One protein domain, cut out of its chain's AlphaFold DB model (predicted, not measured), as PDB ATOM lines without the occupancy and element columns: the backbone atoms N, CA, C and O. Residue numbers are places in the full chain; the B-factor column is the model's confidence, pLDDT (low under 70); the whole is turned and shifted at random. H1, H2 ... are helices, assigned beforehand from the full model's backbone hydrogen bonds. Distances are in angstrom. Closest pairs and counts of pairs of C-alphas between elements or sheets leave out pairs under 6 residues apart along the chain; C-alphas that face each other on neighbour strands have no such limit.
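This is residues 5 to 97 of the 101 residues of an uncharacterized protein of Pseudoflavonifractor sp. 60 (UniProt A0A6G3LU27). One long helix, H3, makes the longest axis; H2 folds back along its first part as a helical hairpin, H1 crosses its middle at a steep angle, and the short helix H4 turns off beyond its far end to make a corner. Residues 74 to 82 of H3 stick out beyond the contacts with H1 and H2, and residues 84 to 91, of which 88 to 91 belong to H4, stick out too. The printed part has 93 residues with four named helices, in the order H1, H2, H3, H4, and no named strand; its class is all helix. It is extended, with a radius of gyration of the C-alphas of 20.9 A, and flat in outline, spanning 67 by 35 by 17 A.

H3, the longest helix, has residues 47 to 83 and measures 53.8 A from C-alpha 47 at (174.211, 190.734, 173.212) to C-alpha 83 at (157.648, 237.713, 193.460). Before it stands H2, residues 26 to 42, 24.6 A long. H1, residues 5 to 24, begins with C-alpha 5 at (150.701, 214.219, 197.700) and is 28.5 A long; it has a kink of 27 degrees near residue 17. H4, residues 88 to 95, is 10.6 A long and ends with C-alpha 95 at (166.920, 248.588, 191.042).

H2 and H3 form a hairpin: they touch at a shallow tilt of 30 degrees and run opposite ways. Their closest C-alphas, those of Phe 36 and Glu 50, are 7.1 A apart, and H3 touches H2 with residues 50 to 57 alone. H3 touches H1 with residues 61 to 69 alone, at a steep tilt of 50 degrees, opposite ways; the closest C-alphas, those of Ser 22 and Val 61, are 7.5 A apart. H1 and H2 only just touch, with 3 pairs of C-alphas within 8 A, and touch only at the corner by their link; the closest C-alphas, those of Ser 22 and Ile 28, are 6.6 A apart. H4 is close to H3 but not clearly touching it, about perpendicular at 87 degrees, with the closest C-alphas, those of His 82 and Phe 88, 7.0 A apart. H4 is apart from H1 and H2. Every O i to N i+4 pair is within hydrogen-bond range in H2, H3 and H4; in H1, 15 of 16 are.

The two C-alphas farthest apart, those of Asn 45 and Arg 97, are 68.5 A from each other. The printed part has no cut, and its three links, H1 to H2, H2 to H3 and H3 to H4, are tight. The mean pLDDT of the printed part is 76.5; it is under 70 at residue 7, residues 10 to 11 and residues 14 to 24.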
ATOM      1  N   LYS A   5     151.603 214.677 198.771       70.12
ATOM      2  CA  LYS A   5     150.701 214.219 197.700       70.12
ATOM      3  C   LYS A   5     150.900 214.963 196.380       70.12
ATOM      4  O   LYS A   5     150.837 214.344 195.329       70.12
ATOM      5  N   VAL A   6     151.117 216.279 196.432       70.25
ATOM      6  CA  VAL A   6     151.354 217.083 195.224       70.25
ATOM      7  C   VAL A   6     152.715 216.747 194.623       70.25
ATOM      8  O   VAL A   6     152.820 216.612 193.413       70.25
ATOM      9  N   LEU A   7     153.738 216.550 195.459       65.06
ATOM     10  CA  LEU A   7     155.062 216.125 194.997       65.06
ATOM     11  C   LEU A   7     155.037 214.725 194.370       65.06
ATOM     12  O   LEU A   7     155.656 214.522 193.331       65.06
ATOM     13  N   ASP A   8     154.303 213.784 194.968       71.81
ATOM     14  CA  ASP A   8     154.159 212.423 194.443       71.81
ATOM     15  C   ASP A   8     153.412 212.422 193.093       71.81
ATOM     16  O   ASP A   8     153.876 211.791 192.147       71.81
ATOM     17  N   ALA A   9     152.327 213.198 192.959       72.75
ATOM     18  CA  ALA A   9     151.582 213.332 191.701       72.75
ATOM     19  C   ALA A   9     152.409 214.003 190.592       72.75
ATOM     20  O   ALA A   9     152.414 213.552 189.452       72.75
ATOM     21  N   LEU A  10     153.162 215.053 190.937       66.75
ATOM     22  CA  LEU A  10     154.095 215.705 190.020       66.75
ATOM     23  C   LEU A  10     155.206 214.749 189.567       66.75
ATOM     24  O   LEU A  10     155.625 214.809 188.417       66.75
ATOM     25  N   ARG A  11     155.665 213.848 190.444       65.12
ATOM     26  CA  ARG A  11     156.648 212.815 190.098       65.12
ATOM     27  C   ARG A  11     156.073 211.766 189.146       65.12
ATOM     28  O   ARG A  11     156.771 211.356 188.227       65.12
ATOM     29  N   GLU A  12     154.842 211.314 189.372       73.75
ATOM     30  CA  GLU A  12     154.163 210.371 188.472       73.75
ATOM     31  C   GLU A  12     153.920 210.987 187.094       73.75
ATOM     32  O   GLU A  12     154.323 210.396 186.095       73.75
ATOM     33  N   GLN A  13     153.382 212.208 187.041       70.56
ATOM     34  CA  GLN A  13     153.187 212.931 185.784       70.56
ATOM     35  C   GLN A  13     154.519 213.183 185.070       70.56
ATOM     36  O   GLN A  13     154.618 213.028 183.856       70.56
ATOM     37  N   PHE A  14     155.570 213.512 185.824       67.38
ATOM     38  CA  PHE A  14     156.910 213.615 185.270       67.38
ATOM     39  C   PHE A  14     157.393 212.284 184.686       67.38
ATOM     40  O   PHE A  14     157.976 212.285 183.616       67.38
ATOM     41  N   HIS A  15     157.165 211.143 185.340       67.00
ATOM     42  CA  HIS A  15     157.553 209.851 184.772       67.00
ATOM     43  C   HIS A  15     156.789 209.510 183.486       67.00
ATOM     44  O   HIS A  15     157.409 208.980 182.566       67.00
ATOM     45  N   GLU A  16     155.500 209.843 183.393       69.50
ATOM     46  CA  GLU A  16     154.722 209.685 182.156       69.50
ATOM     47  C   GLU A  16     155.241 210.599 181.037       69.50
ATOM     48  O   GLU A  16     155.617 210.116 179.969       69.50
ATOM     49  N   GLU A  17     155.343 211.907 181.286       64.75
ATOM     50  CA  GLU A  17     155.811 212.867 180.278       64.75
ATOM     51  C   GLU A  17     157.281 212.637 179.902       64.75
ATOM     52  O   GLU A  17     157.667 212.792 178.741       64.75
ATOM     53  N   PHE A  18     158.120 212.244 180.865       63.06
ATOM     54  CA  PHE A  18     159.542 212.037 180.629       63.06
ATOM     55  C   PHE A  18     159.851 210.704 179.950       63.06
ATOM     56  O   PHE A  18     160.756 210.649 179.114       63.06
ATOM     57  N   GLY A  19     159.092 209.648 180.254       63.06
ATOM     58  CA  GLY A  19     159.143 208.402 179.490       63.06
ATOM     59  C   GLY A  19     158.974 208.688 177.997       63.06
ATOM     60  O   GLY A  19     159.825 208.299 177.196       63.06
ATOM     61  N   GLU A  20     157.974 209.506 177.648       61.31
ATOM     62  CA  GLU A  20     157.742 209.954 176.271       61.31
ATOM     63  C   GLU A  20     158.818 210.917 175.730       61.31
ATOM     64  O   GLU A  20     159.146 210.867 174.542       61.31
ATOM     65  N   LEU A  21     159.383 211.805 176.558       59.25
ATOM     66  CA  LEU A  21     160.441 212.735 176.134       59.25
ATOM     67  C   LEU A  21     161.753 212.021 175.821       59.25
ATOM     68  O   LEU A  21     162.403 212.381 174.845       59.25
ATOM     69  N   SER A  22     162.144 211.011 176.601       61.47
ATOM     70  CA  SER A  22     163.389 210.272 176.354       61.47
ATOM     71  C   SER A  22     163.371 209.546 175.002       61.47
ATOM     72  O   SER A  22     164.394 209.469 174.321       61.47
ATOM     73  N   GLU A  23     162.192 209.083 174.574       63.75
ATOM     74  CA  GLU A  23     161.981 208.461 173.265       63.75
ATOM     75  C   GLU A  23     161.913 209.490 172.127       63.75
ATOM     76  O   GLU A  23     162.371 209.214 171.017       63.75
ATOM     77  N   ARG A  24     161.378 210.691 172.387       62.91
ATOM     78  CA  ARG A  24     161.233 211.763 171.384       62.91
ATOM     79  C   ARG A  24     162.466 212.663 171.244       62.91
ATOM     80  O   ARG A  24     162.606 213.333 170.218       62.91
ATOM     81  N   ASP A  25     163.351 212.710 172.237       75.38
ATOM     82  CA  ASP A  25     164.510 213.600 172.227       75.38
ATOM     83  C   ASP A  25     165.609 213.083 171.287       75.38
ATOM     84  O   ASP A  25     166.333 212.121 171.555       75.38
ATOM     85  N   SER A  26     165.751 213.769 170.153       73.69
ATOM     86  CA  SER A  26     166.707 213.399 169.106       73.69
ATOM     87  C   SER A  26     168.177 213.424 169.545       73.69
ATOM     88  O   SER A  26     168.998 212.732 168.938       73.69
ATOM     89  N   TYR A  27     168.531 214.202 170.574       75.88
ATOM     90  CA  TYR A  27     169.892 214.263 171.099       75.88
ATOM     91  C   TYR A  27     170.185 213.048 171.982       75.88
ATOM     92  O   TYR A  27     171.213 212.399 171.791       75.88
ATOM     93  N   ILE A  28     169.258 212.684 172.874       76.19
ATOM     94  CA  ILE A  28     169.352 211.474 173.704       76.19
ATOM     95  C   ILE A  28     169.411 210.226 172.818       76.19
ATOM     96  O   ILE A  28     170.276 209.374 173.019       76.19
ATOM     97  N   GLN A  29     168.559 210.145 171.793       79.62
ATOM     98  CA  GLN A  29     168.556 209.017 170.857       79.62
ATOM     99  C   GLN A  29     169.867 208.903 170.071       79.62
ATOM    100  O   GLN A  29     170.397 207.806 169.894       79.62
ATOM    101  N   ARG A  30     170.443 210.035 169.645       82.62
ATOM    102  CA  ARG A  30     171.746 210.046 168.969       82.62
ATOM    103  C   ARG A  30     172.871 209.617 169.906       82.62
ATOM    104  O   ARG A  30     173.670 208.772 169.530       82.62
ATOM    105  N   MET A  31     172.894 210.138 171.131       82.00
ATOM    106  CA  MET A  31     173.893 209.762 172.135       82.00
ATOM    107  C   MET A  31     173.824 208.264 172.466       82.00
ATOM    108  O   MET A  31     174.860 207.608 172.541       82.00
ATOM    109  N   LYS A  32     172.608 207.713 172.605       80.88
ATOM    110  CA  LYS A  32     172.378 206.269 172.743       80.88
ATOM    111  C   LYS A  32     172.984 205.497 171.575       80.88
ATOM    112  O   LYS A  32     173.767 204.578 171.797       80.88
ATOM    113  N   ALA A  33     172.654 205.884 170.343       83.88
ATOM    114  CA  ALA A  33     173.153 205.218 169.143       83.88
ATOM    115  C   ALA A  33     174.690 205.255 169.049       83.88
ATOM    116  O   ALA A  33     175.307 204.233 168.750       83.88
ATOM    117  N   ASP A  34     175.307 206.395 169.364       85.94
ATOM    118  CA  ASP A  34     176.763 206.557 169.367       85.94
ATOM    119  C   ASP A  34     177.429 205.670 170.436       85.94
ATOM    120  O   ASP A  34     178.447 205.026 170.169       85.94
ATOM    121  N   ALA A  35     176.834 205.577 171.632       81.38
ATOM    122  CA  ALA A  35     177.318 204.708 172.703       81.38
ATOM    123  C   ALA A  35     177.239 203.222 172.313       81.38
ATOM    124  O   ALA A  35     178.210 202.484 172.504       81.38
ATOM    125  N   PHE A  36     176.131 202.791 171.699       81.81
ATOM    126  CA  PHE A  36     176.000 201.428 171.178       81.81
ATOM    127  C   PHE A  36     176.993 201.128 170.063       81.81
ATOM    128  O   PHE A  36     177.599 200.059 170.068       81.81
ATOM    129  N   ALA A  37     177.207 202.059 169.132       84.06
ATOM    130  CA  ALA A  37     178.178 201.882 168.060       84.06
ATOM    131  C   ALA A  37     179.602 201.704 168.614       84.06
ATOM    132  O   ALA A  37     180.341 200.824 168.164       84.06
ATOM    133  N   LEU A  38     179.973 202.493 169.627       83.12
ATOM    134  CA  LEU A  38     181.267 202.377 170.295       83.12
ATOM    135  C   LEU A  38     181.424 201.012 170.978       83.12
ATOM    136  O   LEU A  38     182.440 200.344 170.796       83.12
ATOM    137  N   ILE A  39     180.417 200.564 171.725       78.44
ATOM    138  CA  ILE A  39     180.487 199.316 172.496       78.44
ATOM    139  C   ILE A  39     180.431 198.089 171.584       78.44
ATOM    140  O   ILE A  39     181.252 197.183 171.735       78.44
ATOM    141  N   GLY A  40     179.558 198.096 170.575       74.94
ATOM    142  CA  GLY A  40     179.498 197.052 169.552       74.94
ATOM    143  C   GLY A  40     180.811 196.905 168.776       74.94
ATOM    144  O   GLY A  40     181.158 195.801 168.357       74.94
ATOM    145  N   SER A  41     181.591 197.987 168.642       78.75
ATOM    146  CA  SER A  41     182.939 197.932 168.058       78.75
ATOM    147  C   SER A  41     183.993 197.299 168.983       78.75
ATOM    148  O   SER A  41     184.965 196.729 168.489       78.75
ATOM    149  N   MET A  42     183.806 197.363 170.308       79.62
ATOM    150  CA  MET A  42     184.734 196.809 171.308       79.62
ATOM    151  C   MET A  42     184.442 195.343 171.654       79.62
ATOM    152  O   MET A  42     185.373 194.587 171.929       79.62
ATOM    153  N   ALA A  43     183.173 194.936 171.633       78.00
ATOM    154  CA  ALA A  43     182.732 193.578 171.952       78.00
ATOM    155  C   ALA A  43     181.701 193.074 170.922       78.00
ATOM    156  O   ALA A  43     180.515 192.931 171.232       78.00
ATOM    157  N   PRO A  44     182.129 192.802 169.676       71.56
ATOM    158  CA  PRO A  44     181.220 192.357 168.629       71.56
ATOM    159  C   PRO A  44     180.568 191.014 169.005       71.56
ATOM    160  O   PRO A  44     181.259 190.023 169.239       71.56
ATOM    161  N   ASN A  45     179.230 190.982 168.989       76.62
ATOM    162  CA  ASN A  45     178.342 189.854 169.328       76.62
ATOM    163  C   ASN A  45     178.055 189.594 170.818       76.62
ATOM    164  O   ASN A  45     177.394 188.597 171.125       76.62
ATOM    165  N   ASP A  46     178.468 190.465 171.743       81.50
ATOM    166  CA  ASP A  46     178.038 190.348 173.141       81.50
ATOM    167  C   ASP A  46     176.667 191.011 173.364       81.50
ATOM    168  O   ASP A  46     176.544 192.138 173.841       81.50
ATOM    169  N   ARG A  47     175.602 190.277 173.021       80.19
ATOM    170  CA  ARG A  47     174.211 190.734 173.212       80.19
ATOM    171  C   ARG A  47     173.859 191.022 174.667       80.19
ATOM    172  O   ARG A  47     172.931 191.779 174.928       80.19
ATOM    173  N   ARG A  48     174.534 190.377 175.619       84.12
ATOM    174  CA  ARG A  48     174.262 190.607 177.037       84.12
ATOM    175  C   ARG A  48     174.801 191.971 177.449       84.12
ATOM    176  O   ARG A  48     174.096 192.709 178.129       84.12
ATOM    177  N   LEU A  49     176.001 192.312 176.983       80.88
ATOM    178  CA  LEU A  49     176.580 193.632 177.185       80.88
ATOM    179  C   LEU A  49     175.717 194.736 176.557       80.88
ATOM    180  O   LEU A  49     175.510 195.762 177.191       80.88
ATOM    181  N   GLU A  50     175.167 194.522 175.356       78.50
ATOM    182  CA  GLU A  50     174.237 195.480 174.731       78.50
ATOM    183  C   GLU A  50     173.018 195.775 175.623       78.50
ATOM    184  O   GLU A  50     172.665 196.937 175.810       78.50
ATOM    185  N   VAL A  51     172.406 194.749 176.227       82.81
ATOM    186  CA  VAL A  51     171.255 194.928 177.131       82.81
ATOM    187  C   VAL A  51     171.655 195.646 178.421       82.81
ATOM    188  O   VAL A  51     171.001 196.608 178.811       82.81
ATOM    189  N   GLU A  52     172.754 195.230 179.061       84.00
ATOM    190  CA  GLU A  52     173.236 195.858 180.303       84.00
ATOM    191  C   GLU A  52     173.577 197.348 180.094       84.00
ATOM    192  O   GLU A  52     173.364 198.180 180.978       84.00
ATOM    193  N   VAL A  53     174.063 197.699 178.903       82.06
ATOM    194  CA  VAL A  53     174.364 199.076 178.505       82.06
ATOM    195  C   VAL A  53     173.096 199.879 178.234       82.06
ATOM    196  O   VAL A  53     173.023 201.023 178.686       82.06
ATOM    197  N   ASP A  54     172.099 199.318 177.538       82.62
ATOM    198  CA  ASP A  54     170.823 200.019 177.329       82.62
ATOM    199  C   ASP A  54     170.158 200.357 178.661       82.62
ATOM    200  O   ASP A  54     169.774 201.506 178.893       82.62
ATOM    201  N   ASP A  55     170.102 199.380 179.567       82.56
ATOM    202  CA  ASP A  55     169.535 199.542 180.902       82.56
ATOM    203  C   ASP A  55     170.281 200.618 181.701       82.56
ATOM    204  O   ASP A  55     169.658 201.485 182.324       82.56
ATOM    205  N   ALA A  56     171.618 200.622 181.648       81.00
ATOM    206  CA  ALA A  56     172.430 201.634 182.317       81.00
ATOM    207  C   ALA A  56     172.178 203.045 181.756       81.00
ATOM    208  O   ALA A  56     171.998 203.990 182.530       81.00
ATOM    209  N   ILE A  57     172.125 203.201 180.428       81.94
ATOM    210  CA  ILE A  57     171.855 204.498 179.792       81.94
ATOM    211  C   ILE A  57     170.439 204.974 180.133       81.94
ATOM    212  O   ILE A  57     170.266 206.127 180.534       81.94
ATOM    213  N   ASN A  58     169.434 204.098 180.050       81.06
ATOM    214  CA  ASN A  58     168.057 204.403 180.447       81.06
ATOM    215  C   ASN A  58     167.970 204.847 181.912       81.06
ATOM    216  O   ASN A  58     167.292 205.831 182.224       81.06
ATOM    217  N   GLY A  59     168.694 204.170 182.808       78.50
ATOM    218  CA  GLY A  59     168.780 204.538 184.218       78.50
ATOM    219  C   GLY A  59     169.378 205.931 184.432       78.50
ATOM    220  O   GLY A  59     168.804 206.741 185.166       78.50
ATOM    221  N   ILE A  60     170.489 206.249 183.756       79.44
ATOM    222  CA  ILE A  60     171.148 207.565 183.842       79.44
ATOM    223  C   ILE A  60     170.234 208.675 183.322       79.44
ATOM    224  O   ILE A  60     170.077 209.704 183.988       79.44
ATOM    225  N   VAL A  61     169.625 208.473 182.150       79.50
ATOM    226  CA  VAL A  61     168.700 209.439 181.540       79.50
ATOM    227  C   VAL A  61     167.523 209.691 182.476       79.50
ATOM    228  O   VAL A  61     167.239 210.842 182.802       79.50
ATOM    229  N   SER A  62     166.894 208.636 182.995       74.44
ATOM    230  CA  SER A  62     165.744 208.760 183.898       74.44
ATOM    231  C   SER A  62     166.098 209.506 185.191       74.44
ATOM    232  O   SER A  62     165.379 210.422 185.598       74.44
ATOM    233  N   ALA A  63     167.230 209.169 185.818       74.50
ATOM    234  CA  ALA A  63     167.675 209.801 187.061       74.50
ATOM    235  C   ALA A  63     168.037 211.283 186.876       74.50
ATOM    236  O   ALA A  63     167.621 212.129 187.670       74.50
ATOM    237  N   SER A  64     168.780 211.609 185.813       74.81
ATOM    238  CA  SER A  64     169.190 212.989 185.504       74.81
ATOM    239  C   SER A  64     167.985 213.883 185.245       74.81
ATOM    240  O   SER A  64     167.943 215.046 185.643       74.81
ATOM    241  N   SER A  65     166.971 213.314 184.613       74.88
ATOM    242  CA  SER A  65     165.774 214.039 184.231       74.88
ATOM    243  C   SER A  65     164.875 214.301 185.426       74.88
ATOM    244  O   SER A  65     164.409 215.425 185.606       74.88
ATOM    245  N   LEU A  66     164.724 213.312 186.312       74.19
ATOM    246  CA  LEU A  66     164.043 213.495 187.593       74.19
ATOM    247  C   LEU A  66     164.721 214.577 188.446       74.19
ATOM    248  O   LEU A  66     164.042 215.399 189.063       74.19
ATOM    249  N   LEU A  67     166.057 214.608 188.453       72.44
ATOM    250  CA  LEU A  67     166.815 215.666 189.115       72.44
ATOM    251  C   LEU A  67     166.523 217.040 188.490       72.44
ATOM    252  O   LEU A  67     166.234 217.989 189.219       72.44
ATOM    253  N   GLY A  68     166.552 217.144 187.159       76.19
ATOM    254  CA  GLY A  68     166.219 218.373 186.436       76.19
ATOM    255  C   GLY A  68     164.805 218.874 186.740       76.19
ATOM    256  O   GLY A  68     164.617 220.062 187.005       76.19
ATOM    257  N   PHE A  69     163.826 217.970 186.795       77.06
ATOM    258  CA  PHE A  69     162.454 218.288 187.186       77.06
ATOM    259  C   PHE A  69     162.361 218.839 188.602       77.06
ATOM    260  O   PHE A  69     161.759 219.890 188.818       77.06
ATOM    261  N   TYR A  70     162.989 218.163 189.565       73.50
ATOM    262  CA  TYR A  70     162.988 218.613 190.952       73.50
ATOM    263  C   TYR A  70     163.612 220.006 191.095       73.50
ATOM    264  O   TYR A  70     163.028 220.877 191.743       73.50
ATOM    265  N   ILE A  71     164.752 220.245 190.435       74.12
ATOM    266  CA  ILE A  71     165.401 221.563 190.393       74.12
ATOM    267  C   ILE A  71     164.463 222.605 189.775       74.12
ATOM    268  O   ILE A  71     164.332 223.700 190.323       74.12
ATOM    269  N   GLY A  72     163.792 222.279 188.668       75.06
ATOM    270  CA  GLY A  72     162.839 223.169 188.006       75.06
ATOM    271  C   GLY A  72     161.661 223.546 188.905       75.06
ATOM    272  O   GLY A  72     161.373 224.730 189.076       75.06
ATOM    273  N   VAL A  73     161.027 222.559 189.547       78.31
ATOM    274  CA  VAL A  73     159.918 222.772 190.495       78.31
ATOM    275  C   VAL A  73     160.367 223.613 191.687       78.31
ATOM    276  O   VAL A  73     159.668 224.550 192.075       78.31
ATOM    277  N   GLN A  74     161.531 223.309 192.265       73.19
ATOM    278  CA  GLN A  74     162.071 224.069 193.389       73.19
ATOM    279  C   GLN A  74     162.364 225.520 192.991       73.19
ATOM    280  O   GLN A  74     161.919 226.439 193.674       73.19
ATOM    281  N   THR A  75     163.042 225.723 191.861       74.25
ATOM    282  CA  THR A  75     163.369 227.057 191.337       74.25
ATOM    283  C   THR A  75     162.099 227.860 191.070       74.25
ATOM    284  O   THR A  75     162.000 229.006 191.498       74.25
ATOM    285  N   GLY A  76     161.094 227.256 190.428       73.69
ATOM    286  CA  GLY A  76     159.804 227.900 190.179       73.69
ATOM    287  C   GLY A  76     159.079 228.292 191.469       73.69
ATOM    288  O   GLY A  76     158.560 229.403 191.568       73.69
ATOM    289  N   ALA A  77     159.090 227.422 192.483       76.75
ATOM    290  CA  ALA A  77     158.507 227.724 193.790       76.75
ATOM    291  C   ALA A  77     159.253 228.849 194.527       76.75
ATOM    292  O   ALA A  77     158.625 229.671 195.194       76.75
ATOM    293  N   ASP A  78     160.580 228.903 194.423       74.81
ATOM    294  CA  ASP A  78     161.374 229.973 195.031       74.81
ATOM    295  C   ASP A  78     161.175 231.309 194.300       74.81
ATOM    296  O   ASP A  78     161.050 232.347 194.954       74.81
ATOM    297  N   MET A  79     161.045 231.292 192.969       74.69
ATOM    298  CA  MET A  79     160.650 232.470 192.189       74.69
ATOM    299  C   MET A  79     159.269 232.973 192.609       74.69
ATOM    300  O   MET A  79     159.126 234.156 192.898       74.69
ATOM    301  N   GLU A  80     158.267 232.093 192.702       81.06
ATOM    302  CA  GLU A  80     156.910 232.462 193.129       81.06
ATOM    303  C   GLU A  80     156.923 233.135 194.505       81.06
ATOM    304  O   GLU A  80     156.394 234.233 194.653       81.06
ATOM    305  N   ARG A  81     157.633 232.560 195.482       80.69
ATOM    306  CA  ARG A  81     157.807 233.185 196.803       80.69
ATOM    307  C   ARG A  81     158.445 234.563 196.735       80.69
ATOM    308  O   ARG A  81     158.036 235.447 197.481       80.69
ATOM    309  N   HIS A  82     159.467 234.725 195.900       79.44
ATOM    310  CA  HIS A  82     160.190 235.984 195.788       79.44
ATOM    311  C   HIS A  82     159.321 237.086 195.171       79.44
ATOM    312  O   HIS A  82     159.320 238.207 195.667       79.44
ATOM    313  N   ILE A  83     158.545 236.762 194.134       81.88
ATOM    314  CA  ILE A  83     157.648 237.713 193.460       81.88
ATOM    315  C   ILE A  83     156.436 238.046 194.348       81.88
ATOM    316  O   ILE A  83     155.933 239.167 194.318       81.88
ATOM    317  N   SER A  84     155.988 237.086 195.162       80.06
ATOM    318  CA  SER A  84     154.905 237.247 196.138       80.06
ATOM    319  C   SER A  84     155.314 238.043 197.395       80.06
ATOM    320  O   SER A  84     154.457 238.316 198.239       80.06
ATOM    321  N   ASP A  85     156.588 238.427 197.555       85.50
ATOM    322  CA  ASP A  85     157.034 239.294 198.655       85.50
ATOM    323  C   ASP A  85     156.418 240.696 198.498       85.50
ATOM    324  O   ASP A  85     156.532 241.339 197.454       85.50
ATOM    325  N   SER A  86     155.783 241.212 199.553       84.38
ATOM    326  CA  SER A  86     155.149 242.535 199.528       84.38
ATOM    327  C   SER A  86     156.133 243.681 199.263       84.38
ATOM    328  O   SER A  86     155.716 244.749 198.818       84.38
ATOM    329  N   LYS A  87     157.430 243.462 199.495       86.56
ATOM    330  CA  LYS A  87     158.519 244.408 199.216       86.56
ATOM    331  C   LYS A  87     159.100 244.251 197.816       86.56
ATOM    332  O   LYS A  87     159.911 245.085 197.413       86.56
ATOM    333  N   PHE A  88     158.728 243.210 197.071       83.12
ATOM    334  CA  PHE A  88     159.243 242.965 195.726       83.12
ATOM    335  C   PHE A  88     159.029 244.164 194.781       83.12
ATOM    336  O   PHE A  88     160.006 244.582 194.156       83.12
ATOM    337  N   PRO A  89     157.843 244.816 194.723       80.12
ATOM    338  CA  PRO A  89     157.647 245.987 193.863       80.12
ATOM    339  C   PRO A  89     158.607 247.139 194.185       80.12
ATOM    340  O   PRO A  89     159.190 247.739 193.285       80.12
ATOM    341  N   GLU A  90     158.831 247.422 195.470       81.44
ATOM    342  CA  GLU A  90     159.755 248.466 195.923       81.44
ATOM    343  C   GLU A  90     161.214 248.099 195.616       81.44
ATOM    344  O   GLU A  90     161.998 248.938 195.174       81.44
ATOM    345  N   GLN A  91     161.602 246.836 195.794       81.88
ATOM    346  CA  GLN A  91     162.943 246.367 195.437       81.88
ATOM    347  C   GLN A  91     163.206 246.502 193.933       81.88
ATOM    348  O   GLN A  91     164.267 246.990 193.542       81.88
ATOM    349  N   VAL A  92     162.229 246.145 193.096       82.19
ATOM    350  CA  VAL A  92     162.303 246.286 191.637       82.19
ATOM    351  C   VAL A  92     162.437 247.759 191.238       82.19
ATOM    352  O   VAL A  92     163.373 248.121 190.525       82.19
ATOM    353  N   LEU A  93     161.572 248.634 191.757       80.81
ATOM    354  CA  LEU A  93     161.616 250.074 191.476       80.81
ATOM    355  C   LEU A  93     162.934 250.721 191.934       80.81
ATOM    356  O   LEU A  93     163.448 251.627 191.274       80.81
ATOM    357  N   LYS A  94     163.526 250.236 193.034       83.12
ATOM    358  CA  LYS A  94     164.834 250.690 193.522       83.12
ATOM    359  C   LYS A  94     165.974 250.275 192.589       83.12
ATOM    360  O   LYS A  94     166.874 251.079 192.349       83.12
ATOM    361  N   VAL A  95     165.936 249.062 192.034       83.88
ATOM    362  CA  VAL A  95     166.920 248.588 191.042       83.88
ATOM    363  C   VAL A  95     166.864 249.433 189.766       83.88
ATOM    364  O   VAL A  95     167.910 249.830 189.254       83.88
ATOM    365  N   PHE A  96     165.663 249.780 189.299       82.56
ATOM    366  CA  PHE A  96     165.480 250.615 188.106       82.56
ATOM    367  C   PHE A  96     165.673 252.122 188.351       82.56
ATOM    368  O   PHE A  96     165.601 252.904 187.406       82.56
ATOM    369  N   ARG A  97     165.981 252.545 189.589       75.69
ATOM    370  CA  ARG A  97     166.057 253.963 190.005       75.69
ATOM    371  C   ARG A  97     164.770 254.752 189.715       75.69
ATOM    372  O   ARG A  97     164.819 255.961 189.505       75.69
TER     373      ARG A  97